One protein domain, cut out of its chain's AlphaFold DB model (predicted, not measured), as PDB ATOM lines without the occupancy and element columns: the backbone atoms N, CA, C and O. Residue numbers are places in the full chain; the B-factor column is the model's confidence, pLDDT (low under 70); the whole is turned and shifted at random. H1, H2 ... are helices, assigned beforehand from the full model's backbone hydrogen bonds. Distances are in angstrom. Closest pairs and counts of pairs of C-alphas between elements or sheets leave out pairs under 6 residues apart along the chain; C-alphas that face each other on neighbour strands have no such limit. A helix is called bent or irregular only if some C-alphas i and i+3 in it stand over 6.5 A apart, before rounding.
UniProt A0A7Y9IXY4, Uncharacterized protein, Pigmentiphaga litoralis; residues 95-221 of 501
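This is residues 95 to 221 of the 501 residues of an uncharacterized protein of Pigmentiphaga litoralis (UniProt A0A7Y9IXY4). A long, loose rod is built of a four-helix bundle, H1b, H3, H4 and H5, with a smaller group of helices beyond one end of it. H6 crosses that end, packing on H1b and H4, and H1a and H7 extend the rod past it; residues 216 to 221 stick out there, and residues 171 to 179 stick out at the other end. The printed part has 127 residues with seven named helices, H1 to H7 in that order, and no named strand: all helix. The radius of gyration of the C-alphas is 17.5 A, and they span 59 by 25 by 19 A.

H1, residues 97 to 124, starts with C-alpha 97 at (199.938, 253.609, 266.708). By its hydrogen bonds it was assigned as one helix, but it is bent: C-alphas 107 and 110 are 7.6 A apart. Its arms are H1a, residues 97 to 107, 15.8 A, and H1b, residues 110 to 124, 20.3 A. H2 holds residues 126 to 129, 5.0 A. H3, residues 136 to 150, is 21.1 A long; H4, residues 153 to 169, is 24.5 A and begins at C-alpha 153, (199.176, 230.922, 268.489). H5, residues 177 to 191, is 21.0 A; H6, residues 194 to 205, 16.3 A; H7, residues 209 to 220, 16.7 A, with C-alpha 220 at (178.571, 248.809, 270.471).

H1a and H1b stand at a steep tilt of 63 degrees. The bundle is up and down, each helix or arm running against the one before it. H1b touches H3 at a shallow tilt of 19 degrees, closest at the C-alphas of Ala 124 and Leu 141, 5.3 A. H3 and H4 form a hairpin, closest at the C-alphas of Leu 144 and Ala 156, 5.3 A. H4 and H5 form another, closest at the C-alphas of Leu 164 and Gly 184, 5.8 A. H1b also touches H5, closest at the C-alphas of Ile 123 and Leu 183, 7.1 A, while H1b and H4 are apart, as are H3 and H5. H2 touches H3, closest at the C-alphas of Leu 129 and Arg 138, 6.4 A. H6 touches H1b at a steep tilt of 59 degrees, closest at the C-alphas of Asp 112 and Ala 195, 5.2 A. H7 touches H1a with residues 210 to 214 alone, closest at the C-alphas of Val 99 and Val 211, 5.4 A. Every O i to N i+4 pair is within hydrogen-bond range in H1a, H3, H4, H5, H6 and H7, and 10 of 11 are in H1b; H2 is too short for such a pair.

The C-alphas farthest apart, those of Pro 173 and His 221, are 60.9 A apart. The printed part has no cut and no long link. The mean pLDDT of the printed part is 88.8; residues 170 to 179 are under 70.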
ATOM      1  N   ARG A  95     194.903 258.278 267.014       94.44
ATOM      2  CA  ARG A  95     195.766 258.645 268.148       94.44
ATOM      3  C   ARG A  95     196.885 257.647 268.415       94.44
ATOM      4  O   ARG A  95     198.045 258.029 268.530       94.44
ATOM      5  N   HIS A  96     196.545 256.364 268.508       95.19
ATOM      6  CA  HIS A  96     197.449 255.349 269.041       95.19
ATOM      7  C   HIS A  96     197.967 254.427 267.936       95.19
ATOM      8  O   HIS A  96     197.209 253.704 267.280       95.19
ATOM      9  N   ALA A  97     199.290 254.413 267.744       94.56
ATOM     10  CA  ALA A  97     199.938 253.609 266.708       94.56
ATOM     11  C   ALA A  97     199.662 252.101 266.868       94.56
ATOM     12  O   ALA A  97     199.446 251.411 265.872       94.56
ATOM     13  N   TRP A  98     199.594 251.597 268.103       95.31
ATOM     14  CA  TRP A  98     199.304 250.187 268.394       95.31
ATOM     15  C   TRP A  98     197.845 249.799 268.116       95.31
ATOM     16  O   TRP A  98     197.597 248.710 267.605       95.31
ATOM     17  N   VAL A  99     196.874 250.692 268.342       96.31
ATOM     18  CA  VAL A  99     195.471 250.465 267.937       96.31
ATOM     19  C   VAL A  99     195.363 250.408 266.410       96.31
ATOM     20  O   VAL A  99     194.653 249.569 265.850       96.31
ATOM     21  N   ARG A 100     196.112 251.267 265.707       95.56
ATOM     22  CA  ARG A 100     196.210 251.243 264.240       95.56
ATOM     23  C   ARG A 100     196.822 249.948 263.721       95.56
ATOM     24  O   ARG A 100     196.291 249.385 262.761       95.56
ATOM     25  N   GLU A 101     197.903 249.494 264.351       96.38
ATOM     26  CA  GLU A 101     198.556 248.217 264.070       96.38
ATOM     27  C   GLU A 101     197.574 247.059 264.275       96.38
ATOM     28  O   GLU A 101     197.342 246.289 263.342       96.38
ATOM     29  N   TYR A 102     196.914 246.994 265.437       96.19
ATOM     30  CA  TYR A 102     195.920 245.971 265.754       96.19
ATOM     31  C   TYR A 102     194.811 245.907 264.699       96.19
ATOM     32  O   TYR A 102     194.541 244.842 264.148       96.19
ATOM     33  N   ALA A 103     194.207 247.048 264.351       93.25
ATOM     34  CA  ALA A 103     193.153 247.111 263.340       93.25
ATOM     35  C   ALA A 103     193.633 246.646 261.951       93.25
ATOM     36  O   ALA A 103     192.873 246.028 261.206       93.25
ATOM     37  N   SER A 104     194.891 246.927 261.594       93.50
ATOM     38  CA  SER A 104     195.484 246.456 260.338       93.50
ATOM     39  C   SER A 104     195.721 244.944 260.340       93.50
ATOM     40  O   SER A 104     195.482 244.293 259.325       93.50
ATOM     41  N   LEU A 105     196.188 244.381 261.458       94.50
ATOM     42  CA  LEU A 105     196.408 242.941 261.609       94.50
ATOM     43  C   LEU A 105     195.082 242.173 261.639       94.50
ATOM     44  O   LEU A 105     194.956 241.137 260.991       94.50
ATOM     45  N   GLN A 106     194.072 242.706 262.328       92.12
ATOM     46  CA  GLN A 106     192.755 242.082 262.462       92.12
ATOM     47  C   GLN A 106     192.052 241.906 261.110       92.12
ATOM     48  O   GLN A 106     191.485 240.843 260.866       92.12
ATOM     49  N   ALA A 107     192.181 242.869 260.190       90.06
ATOM     50  CA  ALA A 107     191.624 242.771 258.837       90.06
ATOM     51  C   ALA A 107     192.168 241.575 258.025       90.06
ATOM     52  O   ALA A 107     191.513 241.098 257.100       90.06
ATOM     53  N   GLN A 108     193.361 241.089 258.369       90.88
ATOM     54  CA  GLN A 108     194.047 239.983 257.701       90.88
ATOM     55  C   GLN A 108     194.037 238.683 258.541       90.88
ATOM     56  O   GLN A 108     194.395 237.617 258.032       90.88
ATOM     57  N   GLY A 109     193.563 238.747 259.792       92.19
ATOM     58  CA  GLY A 109     193.644 237.672 260.784       92.19
ATOM     59  C   GLY A 109     193.002 236.358 260.337       92.19
ATOM     60  O   GLY A 109     193.641 235.315 260.416       92.19
ATOM     61  N   ASP A 110     191.793 236.392 259.770       92.00
ATOM     62  CA  ASP A 110     191.094 235.173 259.321       92.00
ATOM     63  C   ASP A 110     191.800 234.469 258.155       92.00
ATOM     64  O   ASP A 110     191.707 233.249 257.980       92.00
ATOM     65  N   LYS A 111     192.484 235.233 257.299       93.25
ATOM     66  CA  LYS A 111     193.263 234.672 256.191       93.25
ATOM     67  C   LYS A 111     194.565 234.070 256.712       93.25
ATOM     68  O   LYS A 111     194.904 232.958 256.312       93.25
ATOM     69  N   ASP A 112     195.246 234.760 257.622       96.38
ATOM     70  CA  ASP A 112     196.463 234.261 258.261       96.38
ATOM     71  C   ASP A 112     196.182 232.992 259.085       96.38
ATOM     72  O   ASP A 112     196.892 231.999 258.940       96.38
ATOM     73  N   ALA A 113     195.093 232.965 259.858       94.75
ATOM     74  CA  ALA A 113     194.683 231.804 260.647       94.75
ATOM     75  C   ALA A 113     194.401 230.576 259.768       94.75
ATOM     76  O   ALA A 113     194.875 229.478 260.061       94.75
ATOM     77  N   ARG A 114     193.678 230.751 258.650       96.06
ATOM     78  CA  ARG A 114     193.430 229.667 257.682       96.06
ATOM     79  C   ARG A 114     194.715 229.166 257.027       96.06
ATOM     80  O   ARG A 114     194.871 227.960 256.847       96.06
ATOM     81  N   HIS A 115     195.628 230.074 256.692       96.19
ATOM     82  CA  HIS A 115     196.924 229.734 256.102       96.19
ATOM     83  C   HIS A 115     197.787 228.902 257.059       96.19
ATOM     84  O   HIS A 115     198.274 227.837 256.678       96.19
ATOM     85  N   ILE A 116     197.912 229.326 258.320       96.88
ATOM     86  CA  ILE A 116     198.651 228.581 259.349       96.88
ATOM     87  C   ILE A 116     198.000 227.224 259.627       96.88
ATOM     88  O   ILE A 116     198.703 226.213 259.676       96.88
ATOM     89  N   ARG A 117     196.665 227.166 259.723       95.44
ATOM     90  CA  ARG A 117     195.937 225.904 259.907       95.44
ATOM     91  C   ARG A 117     196.218 224.912 258.782       95.44
ATOM     92  O   ARG A 117     196.615 223.792 259.065       95.44
ATOM     93  N   SER A 118     196.147 225.352 257.526       94.81
ATOM     94  CA  SER A 118     196.462 224.502 256.372       94.81
ATOM     95  C   SER A 118     197.895 223.952 256.401       94.81
ATOM     96  O   SER A 118     198.119 222.799 256.024       94.81
ATOM     97  N   ARG A 119     198.872 224.739 256.872       94.19
ATOM     98  CA  ARG A 119     200.259 224.274 257.036       94.19
ATOM     99  C   ARG A 119     200.400 223.236 258.144       94.19
ATOM    100  O   ARG A 119     201.110 222.252 257.954       94.19
ATOM    101  N   VAL A 120     199.720 223.428 259.273       94.12
ATOM    102  CA  VAL A 120     199.722 222.446 260.367       94.12
ATOM    103  C   VAL A 120     198.983 221.172 259.964       94.12
ATOM    104  O   VAL A 120     199.497 220.085 260.214       94.12
ATOM    105  N   ASP A 121     197.869 221.262 259.238       92.25
ATOM    106  CA  ASP A 121     197.164 220.099 258.682       92.25
ATOM    107  C   ASP A 121     198.088 219.247 257.795       92.25
ATOM    108  O   ASP A 121     198.051 218.014 257.817       92.25
ATOM    109  N   ALA A 122     198.994 219.873 257.040       90.69
ATOM    110  CA  ALA A 122     199.933 219.132 256.206       90.69
ATOM    111  C   ALA A 122     200.847 218.192 257.020       90.69
ATOM    112  O   ALA A 122     201.166 217.106 256.525       90.69
ATOM    113  N   ILE A 123     201.209 218.551 258.257       89.38
ATOM    114  CA  ILE A 123     202.179 217.811 259.085       89.38
ATOM    115  C   ILE A 123     201.570 217.080 260.290       89.38
ATOM    116  O   ILE A 123     202.124 216.074 260.724       89.38
ATOM    117  N   ALA A 124     200.435 217.543 260.811       88.88
ATOM    118  CA  ALA A 124     199.866 217.112 262.089       88.88
ATOM    119  C   ALA A 124     198.374 216.737 262.005       88.88
ATOM    120  O   ALA A 124     197.701 216.628 263.027       88.88
ATOM    121  N   HIS A 125     197.829 216.516 260.803       88.69
ATOM    122  CA  HIS A 125     196.420 216.141 260.665       88.69
ATOM    123  C   HIS A 125     196.091 214.830 261.421       88.69
ATOM    124  O   HIS A 125     196.795 213.829 261.235       88.69
ATOM    125  N   PRO A 126     194.973 214.759 262.178       84.38
ATOM    126  CA  PRO A 126     194.625 213.605 263.018       84.38
ATOM    127  C   PRO A 126     194.573 212.267 262.270       84.38
ATOM    128  O   PRO A 126     194.894 211.213 262.816       84.38
ATOM    129  N   GLY A 127     194.184 212.287 260.991       84.19
ATOM    130  CA  GLY A 127     194.208 211.102 260.127       84.19
ATOM    131  C   GLY A 127     195.610 210.512 259.928       84.19
ATOM    132  O   GLY A 127     195.752 209.294 259.961       84.19
ATOM    133  N   LYS A 128     196.634 211.364 259.784       81.06
ATOM    134  CA  LYS A 128     198.038 210.952 259.620       81.06
ATOM    135  C   LYS A 128     198.628 210.479 260.948       81.06
ATOM    136  O   LYS A 128     199.265 209.433 260.998       81.06
ATOM    137  N   LEU A 129     198.331 211.193 262.037       83.94
ATOM    138  CA  LEU A 129     198.817 210.850 263.378       83.94
ATOM    139  C   LEU A 129     198.294 209.491 263.869       83.94
ATOM    140  O   LEU A 129     199.016 208.767 264.551       83.94
ATOM    141  N   ARG A 130     197.067 209.096 263.491       82.81
ATOM    142  CA  ARG A 130     196.500 207.775 263.828       82.81
ATOM    143  C   ARG A 130     197.297 206.596 263.261       82.81
ATOM    144  O   ARG A 130     197.220 205.511 263.824       82.81
ATOM    145  N   GLN A 131     198.044 206.808 262.179       77.56
ATOM    146  CA  GLN A 131     198.863 205.784 261.525       77.56
ATOM    147  C   GLN A 131     200.297 205.725 262.083       77.56
ATOM    148  O   GLN A 131     201.039 204.805 261.751       77.56
ATOM    149  N   GLN A 132     200.696 206.681 262.930       74.81
ATOM    150  CA  GLN A 132     202.025 206.726 263.542       74.81
ATOM    151  C   GLN A 132     202.057 206.012 264.898       74.81
ATOM    152  O   GLN A 132     201.082 206.035 265.656       74.81
ATOM    153  N   ALA A 133     203.208 205.423 265.233       75.12
ATOM    154  CA  ALA A 133     203.444 204.831 266.546       75.12
ATOM    155  C   ALA A 133     203.294 205.877 267.666       75.12
ATOM    156  O   ALA A 133     203.643 207.047 267.496       75.12
ATOM    157  N   SER A 134     202.752 205.453 268.808       76.81
ATOM    158  CA  SER A 134     202.639 206.301 269.997       76.81
ATOM    159  C   SER A 134     204.021 206.733 270.483       76.81
ATOM    160  O   SER A 134     204.947 205.924 270.531       76.81
ATOM    161  N   GLY A 135     204.162 208.004 270.854       83.19
ATOM    162  CA  GLY A 135     205.405 208.535 271.396       83.19
ATOM    163  C   GLY A 135     205.440 210.065 271.433       83.19
ATOM    164  O   GLY A 135     204.578 210.715 270.837       83.19
ATOM    165  N   PRO A 136     206.487 210.653 272.047       84.31
ATOM    166  CA  PRO A 136     206.543 212.088 272.350       84.31
ATOM    167  C   PRO A 136     206.375 213.010 271.134       84.31
ATOM    168  O   PRO A 136     205.849 214.111 271.251       84.31
ATOM    169  N   LEU A 137     206.813 212.563 269.949       85.69
ATOM    170  CA  LEU A 137     206.662 213.323 268.706       85.69
ATOM    171  C   LEU A 137     205.198 213.387 268.250       85.69
ATOM    172  O   LEU A 137     204.725 214.450 267.856       85.69
ATOM    173  N   ARG A 138     204.478 212.260 268.312       87.56
ATOM    174  CA  ARG A 138     203.056 212.196 267.957       87.56
ATOM    175  C   ARG A 138     202.225 213.049 268.912       87.56
ATOM    176  O   ARG A 138     201.347 213.773 268.451       87.56
ATOM    177  N   ASP A 139     202.533 212.996 270.204       90.44
ATOM    178  CA  ASP A 139     201.830 213.774 271.227       90.44
ATOM    179  C   ASP A 139     202.058 215.278 271.025       90.44
ATOM    180  O   ASP A 139     201.098 216.047 270.994       90.44
ATOM    181  N   GLY A 140     203.303 215.696 270.765       91.88
ATOM    182  CA  GLY A 140     203.617 217.092 270.459       91.88
ATOM    183  C   GLY A 140     202.964 217.597 269.165       91.88
ATOM    184  O   GLY A 140     202.460 218.716 269.133       91.88
ATOM    185  N   LEU A 141     202.904 216.780 268.103       92.44
ATOM    186  CA  LEU A 141     202.182 217.138 266.873       92.44
ATOM    187  C   LEU A 141     200.668 217.234 267.104       92.44
ATOM    188  O   LEU A 141     200.025 218.134 266.567       92.44
ATOM    189  N   SER A 142     200.099 216.350 267.925       93.56
ATOM    190  CA  SER A 142     198.689 216.425 268.320       93.56
ATOM    191  C   SER A 142     198.397 217.709 269.102       93.56
ATOM    192  O   SER A 142     197.416 218.390 268.812       93.56
ATOM    193  N   GLN A 143     199.271 218.072 270.045       95.38
ATOM    194  CA  GLN A 143     199.161 219.310 270.816       95.38
ATOM    195  C   GLN A 143     199.265 220.548 269.913       95.38
ATOM    196  O   GLN A 143     198.451 221.462 270.032       95.38
ATOM    197  N   LEU A 144     200.207 220.554 268.962       95.62
ATOM    198  CA  LEU A 144     200.356 221.628 267.977       95.62
ATOM    199  C   LEU A 144     199.082 221.810 267.136       95.62
ATOM    200  O   LEU A 144     198.632 222.936 266.915       95.62
ATOM    201  N   TYR A 145     198.489 220.705 266.674       95.44
ATOM    202  CA  TYR A 145     197.236 220.724 265.922       95.44
ATOM    203  C   TYR A 145     196.082 221.311 266.746       95.44
ATOM    204  O   TYR A 145     195.325 222.149 266.247       95.44
ATOM    205  N   GLU A 146     195.952 220.906 268.009       95.62
ATOM    206  CA  GLU A 146     194.921 221.413 268.914       95.62
ATOM    207  C   GLU A 146     195.086 222.916 269.176       95.62
ATOM    208  O   GLU A 146     194.132 223.674 269.000       95.62
ATOM    209  N   GLN A 147     196.304 223.369 269.488       96.06
ATOM    210  CA  GLN A 147     196.615 224.780 269.737       96.06
ATOM    211  C   GLN A 147     196.303 225.667 268.518       96.06
ATOM    212  O   GLN A 147     195.693 226.728 268.651       96.06
ATOM    213  N   VAL A 148     196.637 225.229 267.302       95.12
ATOM    214  CA  VAL A 148     196.283 225.955 266.064       95.12
ATOM    215  C   VAL A 148     194.780 225.904 265.753       95.12
ATOM    216  O   VAL A 148     194.217 226.824 265.143       95.12
ATOM    217  N   SER A 149     194.091 224.851 266.185       92.50
ATOM    218  CA  SER A 149     192.639 224.737 266.034       92.50
ATOM    219  C   SER A 149     191.889 225.702 266.957       92.50
ATOM    220  O   SER A 149     190.906 226.308 266.525       92.50
ATOM    221  N   THR A 150     192.380 225.900 268.183       93.50
ATOM    222  CA  THR A 150     191.802 226.817 269.180       93.50
ATOM    223  C   THR A 150     192.299 228.258 269.052       93.50
ATOM    224  O   THR A 150     191.701 229.158 269.634       93.50
ATOM    225  N   GLY A 151     193.346 228.503 268.258       93.31
ATOM    226  CA  GLY A 151     193.930 229.834 268.066       93.31
ATOM    227  C   GLY A 151     194.926 230.241 269.158       93.31
ATOM    228  O   GLY A 151     195.221 231.426 269.302       93.31
ATOM    229  N   ALA A 152     195.461 229.276 269.906       95.00
ATOM    230  CA  ALA A 152     196.541 229.443 270.877       95.00
ATOM    231  C   ALA A 152     197.895 229.598 270.152       95.00
ATOM    232  O   ALA A 152     198.738 228.699 270.136       95.00
ATOM    233  N   TRP A 153     198.065 230.715 269.431       95.94
ATOM    234  CA  TRP A 153     199.176 230.922 268.489       95.94
ATOM    235  C   TRP A 153     200.546 230.999 269.164       95.94
ATOM    236  O   TRP A 153     201.547 230.588 268.574       95.94
ATOM    237  N   THR A 154     200.605 231.533 270.385       95.38
ATOM    238  CA  THR A 154     201.852 231.638 271.148       95.38
ATOM    239  C   THR A 154     202.312 230.259 271.594       95.38
ATOM    240  O   THR A 154     203.441 229.863 271.308       95.38
ATOM    241  N   GLU A 155     201.392 229.492 272.165       96.31
ATOM    242  CA  GLU A 155     201.596 228.130 272.630       96.31
ATOM    243  C   GLU A 155     201.939 227.191 271.466       96.31
ATOM    244  O   GLU A 155     202.851 226.377 271.581       96.31
ATOM    245  N   ALA A 156     201.283 227.351 270.311       95.38
ATOM    246  CA  ALA A 156     201.618 226.621 269.090       95.38
ATOM    247  C   ALA A 156     203.063 226.882 268.632       95.38
ATOM    248  O   ALA A 156     203.766 225.958 268.217       95.38
ATOM    249  N   ALA A 157     203.537 228.130 268.715       95.88
ATOM    250  CA  ALA A 157     204.916 228.464 268.369       95.88
ATOM    251  C   ALA A 157     205.926 227.892 269.380       95.88
ATOM    252  O   ALA A 157     206.999 227.442 268.974       95.88
ATOM    253  N   ASP A 158     205.598 227.889 270.677       96.44
ATOM    254  CA  ASP A 158     206.405 227.240 271.719       96.44
ATOM    255  C   ASP A 158     206.513 225.729 271.479       96.44
ATOM    256  O   ASP A 158     207.622 225.189 271.428       96.44
ATOM    257  N   THR A 159     205.385 225.057 271.235       96.25
ATOM    258  CA  THR A 159     205.345 223.623 270.922       96.25
ATOM    259  C   THR A 159     206.106 223.312 269.633       96.25
ATOM    260  O   THR A 159     206.895 222.369 269.598       96.25
ATOM    261  N   GLY A 160     205.955 224.126 268.584       94.38
ATOM    262  CA  GLY A 160     206.719 223.981 267.343       94.38
ATOM    263  C   GLY A 160     208.235 224.094 267.553       94.38
ATOM    264  O   GLY A 160     208.988 223.286 267.008       94.38
ATOM    265  N   ARG A 161     208.690 225.048 268.381       95.25
ATOM    266  CA  ARG A 161     210.110 225.198 268.753       95.25
ATOM    267  C   ARG A 161     210.625 224.005 269.551       95.25
ATOM    268  O   ARG A 161     211.713 223.514 269.264       95.25
ATOM    269  N   PHE A 162     209.842 223.525 270.515       94.00
ATOM    270  CA  PHE A 162     210.186 222.345 271.307       94.00
ATOM    271  C   PHE A 162     210.337 221.095 270.427       94.00
ATOM    272  O   PHE A 162     211.325 220.371 270.541       94.00
ATOM    273  N   LEU A 163     209.397 220.877 269.501       92.12
ATOM    274  CA  LEU A 163     209.460 219.781 268.533       92.12
ATOM    275  C   LEU A 163     210.693 219.886 267.630       92.12
ATOM    276  O   LEU A 163     211.374 218.884 267.421       92.12
ATOM    277  N   LEU A 164     211.002 221.082 267.121       91.69
ATOM    278  CA  LEU A 164     212.167 221.309 266.265       91.69
ATOM    279  C   LEU A 164     213.480 221.008 267.008       91.69
ATOM    280  O   LEU A 164     214.287 220.224 266.516       91.69
ATOM    281  N   ALA A 165     213.650 221.530 268.226       89.56
ATOM    282  CA  ALA A 165     214.833 221.265 269.048       89.56
ATOM    283  C   ALA A 165     214.976 219.773 269.415       89.56
ATOM    284  O   ALA A 165     216.081 219.224 269.444       89.56
ATOM    285  N   GLY A 166     213.854 219.086 269.661       86.69
ATOM    286  CA  GLY A 166     213.827 217.644 269.917       86.69
ATOM    287  C   GLY A 166     214.213 216.791 268.700       86.69
ATOM    288  O   GLY A 166     214.750 215.696 268.868       86.69
ATOM    289  N   LEU A 167     213.964 217.283 267.482       84.56
ATOM    290  CA  LEU A 167     214.386 216.636 266.235       84.56
ATOM    291  C   LEU A 167     215.878 216.865 265.951       84.56
ATOM    292  O   LEU A 167     216.545 215.947 265.491       84.56
ATOM    293  N   GLU A 168     216.413 218.048 266.266       78.94
ATOM    294  CA  GLU A 168     217.839 218.376 266.087       78.94
ATOM    295  C   GLU A 168     218.751 217.606 267.057       78.94
ATOM    296  O   GLU A 168     219.872 217.240 266.710       78.94
ATOM    297  N   THR A 169     218.268 217.317 268.268       75.06
ATOM    298  CA  THR A 169     219.029 216.586 269.298       75.06
ATOM    299  C   THR A 169     218.991 215.063 269.135       75.06
ATOM    300  O   THR A 169     219.889 214.374 269.624       75.06
ATOM    301  N   ARG A 170     218.000 214.503 268.426       67.62
ATOM    302  CA  ARG A 170     217.912 213.060 268.137       67.62
ATOM    303  C   ARG A 170     218.697 212.691 266.881       67.62
ATOM    304  O   ARG A 170     218.138 212.500 265.809       67.62
ATOM    305  N   SER A 171     220.002 212.515 267.041       52.84
ATOM    306  CA  SER A 171     220.847 211.826 266.057       52.84
ATOM    307  C   SER A 171     220.755 210.303 266.248       52.84
ATOM    308  O   SER A 171     221.730 209.678 266.652       52.84
ATOM    309  N   ASP A 172     219.577 209.700 266.044       54.28
ATOM    310  CA  ASP A 172     219.417 208.238 266.122       54.28
ATOM    311  C   ASP A 172     219.585 207.612 264.716       54.28
ATOM    312  O   ASP A 172     218.762 207.887 263.837       54.28
ATOM    313  N   PRO A 173     220.629 206.795 264.453       48.75
ATOM    314  CA  PRO A 173     220.937 206.271 263.114       48.75
ATOM    315  C   PRO A 173     219.889 205.306 262.536       48.75
ATOM    316  O   PRO A 173     219.958 204.971 261.355       48.75
ATOM    317  N   LEU A 174     218.947 204.825 263.357       50.59
ATOM    318  CA  LEU A 174     217.905 203.859 262.979       50.59
ATOM    319  C   LEU A 174     216.556 204.498 262.616       50.59
ATOM    320  O   LEU A 174     215.623 203.789 262.235       50.59
ATOM    321  N   PHE A 175     216.429 205.819 262.735       57.00
ATOM    322  CA  PHE A 175     215.196 206.536 262.427       57.00
ATOM    323  C   PHE A 175     215.213 207.032 260.975       57.00
ATOM    324  O   PHE A 175     216.255 207.448 260.482       57.00
ATOM    325  N   ASP A 176     214.075 206.998 260.275       63.84
ATOM    326  CA  ASP A 176     213.966 207.460 258.882       63.84
ATOM    327  C   ASP A 176     214.387 208.942 258.752       63.84
ATOM    328  O   ASP A 176     213.630 209.880 259.045       63.84
ATOM    329  N   LEU A 177     215.644 209.140 258.341       57.47
ATOM    330  CA  LEU A 177     216.325 210.430 258.235       57.47
ATOM    331  C   LEU A 177     215.655 211.360 257.209       57.47
ATOM    332  O   LEU A 177     215.733 212.582 257.339       57.47
ATOM    333  N   GLN A 178     214.971 210.817 256.193       60.03
ATOM    334  CA  GLN A 178     214.319 211.630 255.160       60.03
ATOM    335  C   GLN A 178     212.995 212.224 255.657       60.03
ATOM    336  O   GLN A 178     212.720 213.407 255.428       60.03
ATOM    337  N   SER A 179     212.200 211.434 256.380       69.19
ATOM    338  CA  SER A 179     210.926 211.875 256.963       69.19
ATOM    339  C   SER A 179     211.130 212.902 258.088       69.19
ATOM    340  O   SER A 179     210.456 213.936 258.132       69.19
ATOM    341  N   THR A 180     212.135 212.694 258.944       72.94
ATOM    342  CA  THR A 180     212.495 213.626 260.031       72.94
ATOM    343  C   THR A 180     213.059 214.950 259.519       72.94
ATOM    344  O   THR A 180     212.635 216.010 259.987       72.94
ATOM    345  N   ALA A 181     213.922 214.931 258.498       76.88
ATOM    346  CA  ALA A 181     214.418 216.151 257.858       76.88
ATOM    347  C   ALA A 181     213.311 216.934 257.118       76.88
ATOM    348  O   ALA A 181     213.337 218.167 257.058       76.88
ATOM    349  N   GLY A 182     212.322 216.240 256.542       84.38
ATOM    350  CA  GLY A 182     211.135 216.860 255.944       84.38
ATOM    351  C   GLY A 182     210.245 217.555 256.979       84.38
ATOM    352  O   GLY A 182     209.818 218.696 256.769       84.38
ATOM    353  N   LEU A 183     210.014 216.904 258.121       87.12
ATOM    354  CA  LEU A 183     209.247 217.469 259.231       87.12
ATOM    355  C   LEU A 183     209.964 218.664 259.875       87.12
ATOM    356  O   LEU A 183     209.335 219.704 260.066       87.12
ATOM    357  N   GLY A 184     211.271 218.554 260.135       88.44
ATOM    358  CA  GLY A 184     212.087 219.644 260.679       88.44
ATOM    359  C   GLY A 184     212.033 220.899 259.804       88.44
ATOM    360  O   GLY A 184     211.708 221.978 260.296       88.44
ATOM    361  N   ARG A 185     212.211 220.752 258.480       89.62
ATOM    362  CA  ARG A 185     212.036 221.868 257.528       89.62
ATOM    363  C   ARG A 185     210.625 222.448 257.555       89.62
ATOM    364  O   ARG A 185     210.465 223.663 257.509       89.62
ATOM    365  N   SER A 186     209.599 221.605 257.640       91.69
ATOM    366  CA  SER A 186     208.206 222.066 257.676       91.69
ATOM    367  C   SER A 186     207.897 222.869 258.946       91.69
ATOM    368  O   SER A 186     207.251 223.913 258.863       91.69
ATOM    369  N   LEU A 187     208.406 222.434 260.105       93.31
ATOM    370  CA  LEU A 187     208.309 223.168 261.371       93.31
ATOM    371  C   LEU A 187     209.100 224.480 261.324       93.31
ATOM    372  O   LEU A 187     208.590 225.514 261.743       93.31
ATOM    373  N   GLN A 188     210.304 224.473 260.749       94.19
ATOM    374  CA  GLN A 188     211.094 225.688 260.560       94.19
ATOM    375  C   GLN A 188     210.364 226.703 259.664       94.19
ATOM    376  O   GLN A 188     210.260 227.875 260.021       94.19
ATOM    377  N   HIS A 189     209.783 226.256 258.545       93.88
ATOM    378  CA  HIS A 189     208.976 227.103 257.662       93.88
ATOM    379  C   HIS A 189     207.693 227.620 258.317       93.88
ATOM    380  O   HIS A 189     207.250 228.716 257.977       93.88
ATOM    381  N   LEU A 190     207.077 226.849 259.218       94.69
ATOM    382  CA  LEU A 190     205.931 227.290 260.011       94.69
ATOM    383  C   LEU A 190     206.334 228.404 260.988       94.69
ATOM    384  O   LEU A 190     205.680 229.441 261.026       94.69
ATOM    385  N   LEU A 191     207.423 228.208 261.738       95.31
ATOM    386  CA  LEU A 191     207.917 229.160 262.740       95.31
ATOM    387  C   LEU A 191     208.452 230.459 262.123       95.31
ATOM    388  O   LEU A 191     208.370 231.513 262.747       95.31
ATOM    389  N   GLN A 192     208.986 230.392 260.903       96.00
ATOM    390  CA  GLN A 192     209.448 231.557 260.143       96.00
ATOM    391  C   GLN A 192     208.334 232.220 259.320       96.00
ATOM    392  O   GLN A 192     208.594 233.218 258.648       96.00
ATOM    393  N   ASP A 193     207.105 231.686 259.330       96.12
ATOM    394  CA  ASP A 193     206.011 232.262 258.553       96.12
ATOM    395  C   ASP A 193     205.563 233.606 259.160       96.12
ATOM    396  O   ASP A 193     205.113 233.647 260.311       96.12
ATOM    397  N   PRO A 194     205.603 234.715 258.394       96.38
ATOM    398  CA  PRO A 194     205.151 236.015 258.878       96.38
ATOM    399  C   PRO A 194     203.693 236.034 259.363       96.38
ATOM    400  O   PRO A 194     203.342 236.878 260.184       96.38
ATOM    401  N   ALA A 195     202.831 235.137 258.870       96.38
ATOM    402  CA  ALA A 195     201.447 235.019 259.326       96.38
ATOM    403  C   ALA A 195     201.356 234.577 260.793       96.38
ATOM    404  O   ALA A 195     200.533 235.114 261.530       96.38
ATOM    405  N   LEU A 196     202.224 233.665 261.249       96.44
ATOM    406  CA  LEU A 196     202.237 233.227 262.648       96.44
ATOM    407  C   LEU A 196     202.659 234.375 263.573       96.44
ATOM    408  O   LEU A 196     201.976 234.654 264.557       96.44
ATOM    409  N   ALA A 197     203.715 235.105 263.202       95.62
ATOM    410  CA  ALA A 197     204.175 236.273 263.952       95.62
ATOM    411  C   ALA A 197     203.095 237.368 264.042       95.62
ATOM    412  O   ALA A 197     202.887 237.956 265.103       95.62
ATOM    413  N   ARG A 198     202.356 237.616 262.948       96.81
ATOM    414  CA  ARG A 198     201.223 238.555 262.940       96.81
ATOM    415  C   ARG A 198     200.085 238.113 263.863       96.81
ATOM    416  O   ARG A 198     199.540 238.951 264.575       96.81
ATOM    417  N   LEU A 199     199.749 236.823 263.890       96.62
ATOM    418  CA  LEU A 199     198.717 236.275 264.778       96.62
ATOM    419  C   LEU A 199     199.118 236.366 266.261       96.62
ATOM    420  O   LEU A 199     198.302 236.761 267.092       96.62
ATOM    421  N   GLN A 200     200.381 236.082 266.595       95.44
ATOM    422  CA  GLN A 200     200.914 236.282 267.949       95.44
ATOM    423  C   GLN A 200     200.896 237.763 268.351       95.44
ATOM    424  O   GLN A 200     200.479 238.108 269.456       95.44
ATOM    425  N   ARG A 201     201.295 238.658 267.435       96.06
ATOM    426  CA  ARG A 201     201.249 240.108 267.658       96.06
ATOM    427  C   ARG A 201     199.824 240.602 267.896       96.06
ATOM    428  O   ARG A 201     199.620 241.435 268.774       96.06
ATOM    429  N   LEU A 202     198.845 240.063 267.168       95.19
ATOM    430  CA  LEU A 202     197.428 240.367 267.362       95.19
ATOM    431  C   LEU A 202     196.966 239.988 268.777       95.19
ATOM    432  O   LEU A 202     196.350 240.818 269.443       95.19
ATOM    433  N   LEU A 203     197.311 238.789 269.268       93.44
ATOM    434  CA  LEU A 203     196.995 238.369 270.641       93.44
ATOM    435  C   LEU A 203     197.659 239.265 271.694       93.44
ATOM    436  O   LEU A 203     197.016 239.639 272.673       93.44
ATOM    437  N   ALA A 204     198.925 239.636 271.495       94.38
ATOM    438  CA  ALA A 204     199.635 240.518 272.418       94.38
ATOM    439  C   ALA A 204     198.964 241.899 272.507       94.38
ATOM    440  O   ALA A 204     198.708 242.396 273.600       94.38
ATOM    441  N   LEU A 205     198.618 242.488 271.358       95.88
ATOM    442  CA  LEU A 205     197.946 243.785 271.288       95.88
ATOM    443  C   LEU A 205     196.520 243.753 271.858       95.88
ATOM    444  O   LEU A 205     196.069 244.759 272.386       95.88
ATOM    445  N   ALA A 206     195.815 242.619 271.799       93.06
ATOM    446  CA  ALA A 206     194.450 242.501 272.324       93.06
ATOM    447  C   ALA A 206     194.336 242.732 273.848       93.06
ATOM    448  O   ALA A 206     193.241 242.994 274.347       93.06
ATOM    449  N   HIS A 207     195.448 242.638 274.585       92.50
ATOM    450  CA  HIS A 207     195.498 242.882 276.030       92.50
ATOM    451  C   HIS A 207     195.752 244.353 276.393       92.50
ATOM    452  O   HIS A 207     195.635 244.713 277.562       92.50
ATOM    453  N   ASP A 208     196.090 245.196 275.417       96.12
ATOM    454  CA  ASP A 208     196.284 246.629 275.619       96.12
ATOM    455  C   ASP A 208     194.952 247.332 275.930       96.12
ATOM    456  O   ASP A 208     193.920 247.039 275.318       96.12
ATOM    457  N   THR A 209     194.960 248.275 276.874       94.81
ATOM    458  CA  THR A 209     193.738 248.942 277.347       94.81
ATOM    459  C   THR A 209     193.062 249.779 276.265       94.81
ATOM    460  O   THR A 209     191.831 249.790 276.185       94.81
ATOM    461  N   ASP A 210     193.829 250.437 275.393       94.94
ATOM    462  CA  ASP A 210     193.264 251.246 274.309       94.94
ATOM    463  C   ASP A 210     192.692 250.351 273.206       94.94
ATOM    464  O   ASP A 210     191.657 250.668 272.615       94.94
ATOM    465  N   VAL A 211     193.316 249.193 272.960       95.88
ATOM    466  CA  VAL A 211     192.783 248.171 272.047       95.88
ATOM    467  C   VAL A 211     191.490 247.563 272.595       95.88
ATOM    468  O   VAL A 211     190.529 247.394 271.842       95.88
ATOM    469  N   GLN A 212     191.411 247.286 273.897       95.12
ATOM    470  CA  GLN A 212     190.181 246.811 274.539       95.12
ATOM    471  C   GLN A 212     189.059 247.849 274.453       95.12
ATOM    472  O   GLN A 212     187.926 247.505 274.108       95.12
ATOM    473  N   HIS A 213     189.373 249.124 274.692       94.00
ATOM    474  CA  HIS A 213     188.412 250.211 274.539       94.00
ATOM    475  C   HIS A 213     187.943 250.346 273.081       94.00
ATOM    476  O   HIS A 213     186.742 250.403 272.817       94.00
ATOM    477  N   TYR A 214     188.867 250.295 272.120       94.44
ATOM    478  CA  TYR A 214     188.553 250.264 270.692       94.44
ATOM    479  C   TYR A 214     187.602 249.108 270.333       94.44
ATOM    480  O   TYR A 214     186.620 249.310 269.617       94.44
ATOM    481  N   LEU A 215     187.850 247.903 270.853       91.56
ATOM    482  CA  LEU A 215     186.990 246.739 270.635       91.56
ATOM    483  C   LEU A 215     185.603 246.903 271.265       91.56
ATOM    484  O   LEU A 215     184.613 246.514 270.643       91.56
ATOM    485  N   ALA A 216     185.512 247.490 272.460       91.88
ATOM    486  CA  ALA A 216     184.241 247.773 273.123       91.88
ATOM    487  C   ALA A 216     183.391 248.769 272.316       91.88
ATOM    488  O   ALA A 216     182.201 248.533 272.096       91.88
ATOM    489  N   LEU A 217     184.013 249.829 271.791       91.75
ATOM    490  CA  LEU A 217     183.349 250.799 270.919       91.75
ATOM    491  C   LEU A 217     182.833 250.139 269.635       91.75
ATOM    492  O   LEU A 217     181.669 250.324 269.276       91.75
ATOM    493  N   TRP A 218     183.635 249.293 268.987       85.62
ATOM    494  CA  TRP A 218     183.183 248.535 267.816       85.62
ATOM    495  C   TRP A 218     182.082 247.525 268.131       85.62
ATOM    496  O   TRP A 218     181.180 247.345 267.318       85.62
ATOM    497  N   ALA A 219     182.119 246.880 269.297       83.06
ATOM    498  CA  ALA A 219     181.063 245.966 269.724       83.06
ATOM    499  C   ALA A 219     179.727 246.689 269.957       83.06
ATOM    500  O   ALA A 219     178.677 246.089 269.748       83.06
ATOM    501  N   SER A 220     179.766 247.968 270.341       81.75
ATOM    502  CA  SER A 220     178.571 248.809 270.471       81.75
ATOM    503  C   SER A 220     178.035 249.340 269.129       81.75
ATOM    504  O   SER A 220     176.918 249.858 269.072       81.75
ATOM    505  N   HIS A 221     178.794 249.201 268.034       75.12
ATOM    506  CA  HIS A 221     178.424 249.719 266.719       75.12
ATOM    507  C   HIS A 221     177.569 248.728 265.916       75.12
ATOM    508  O   HIS A 221     178.028 248.120 264.950       75.12
TER     509      HIS A 221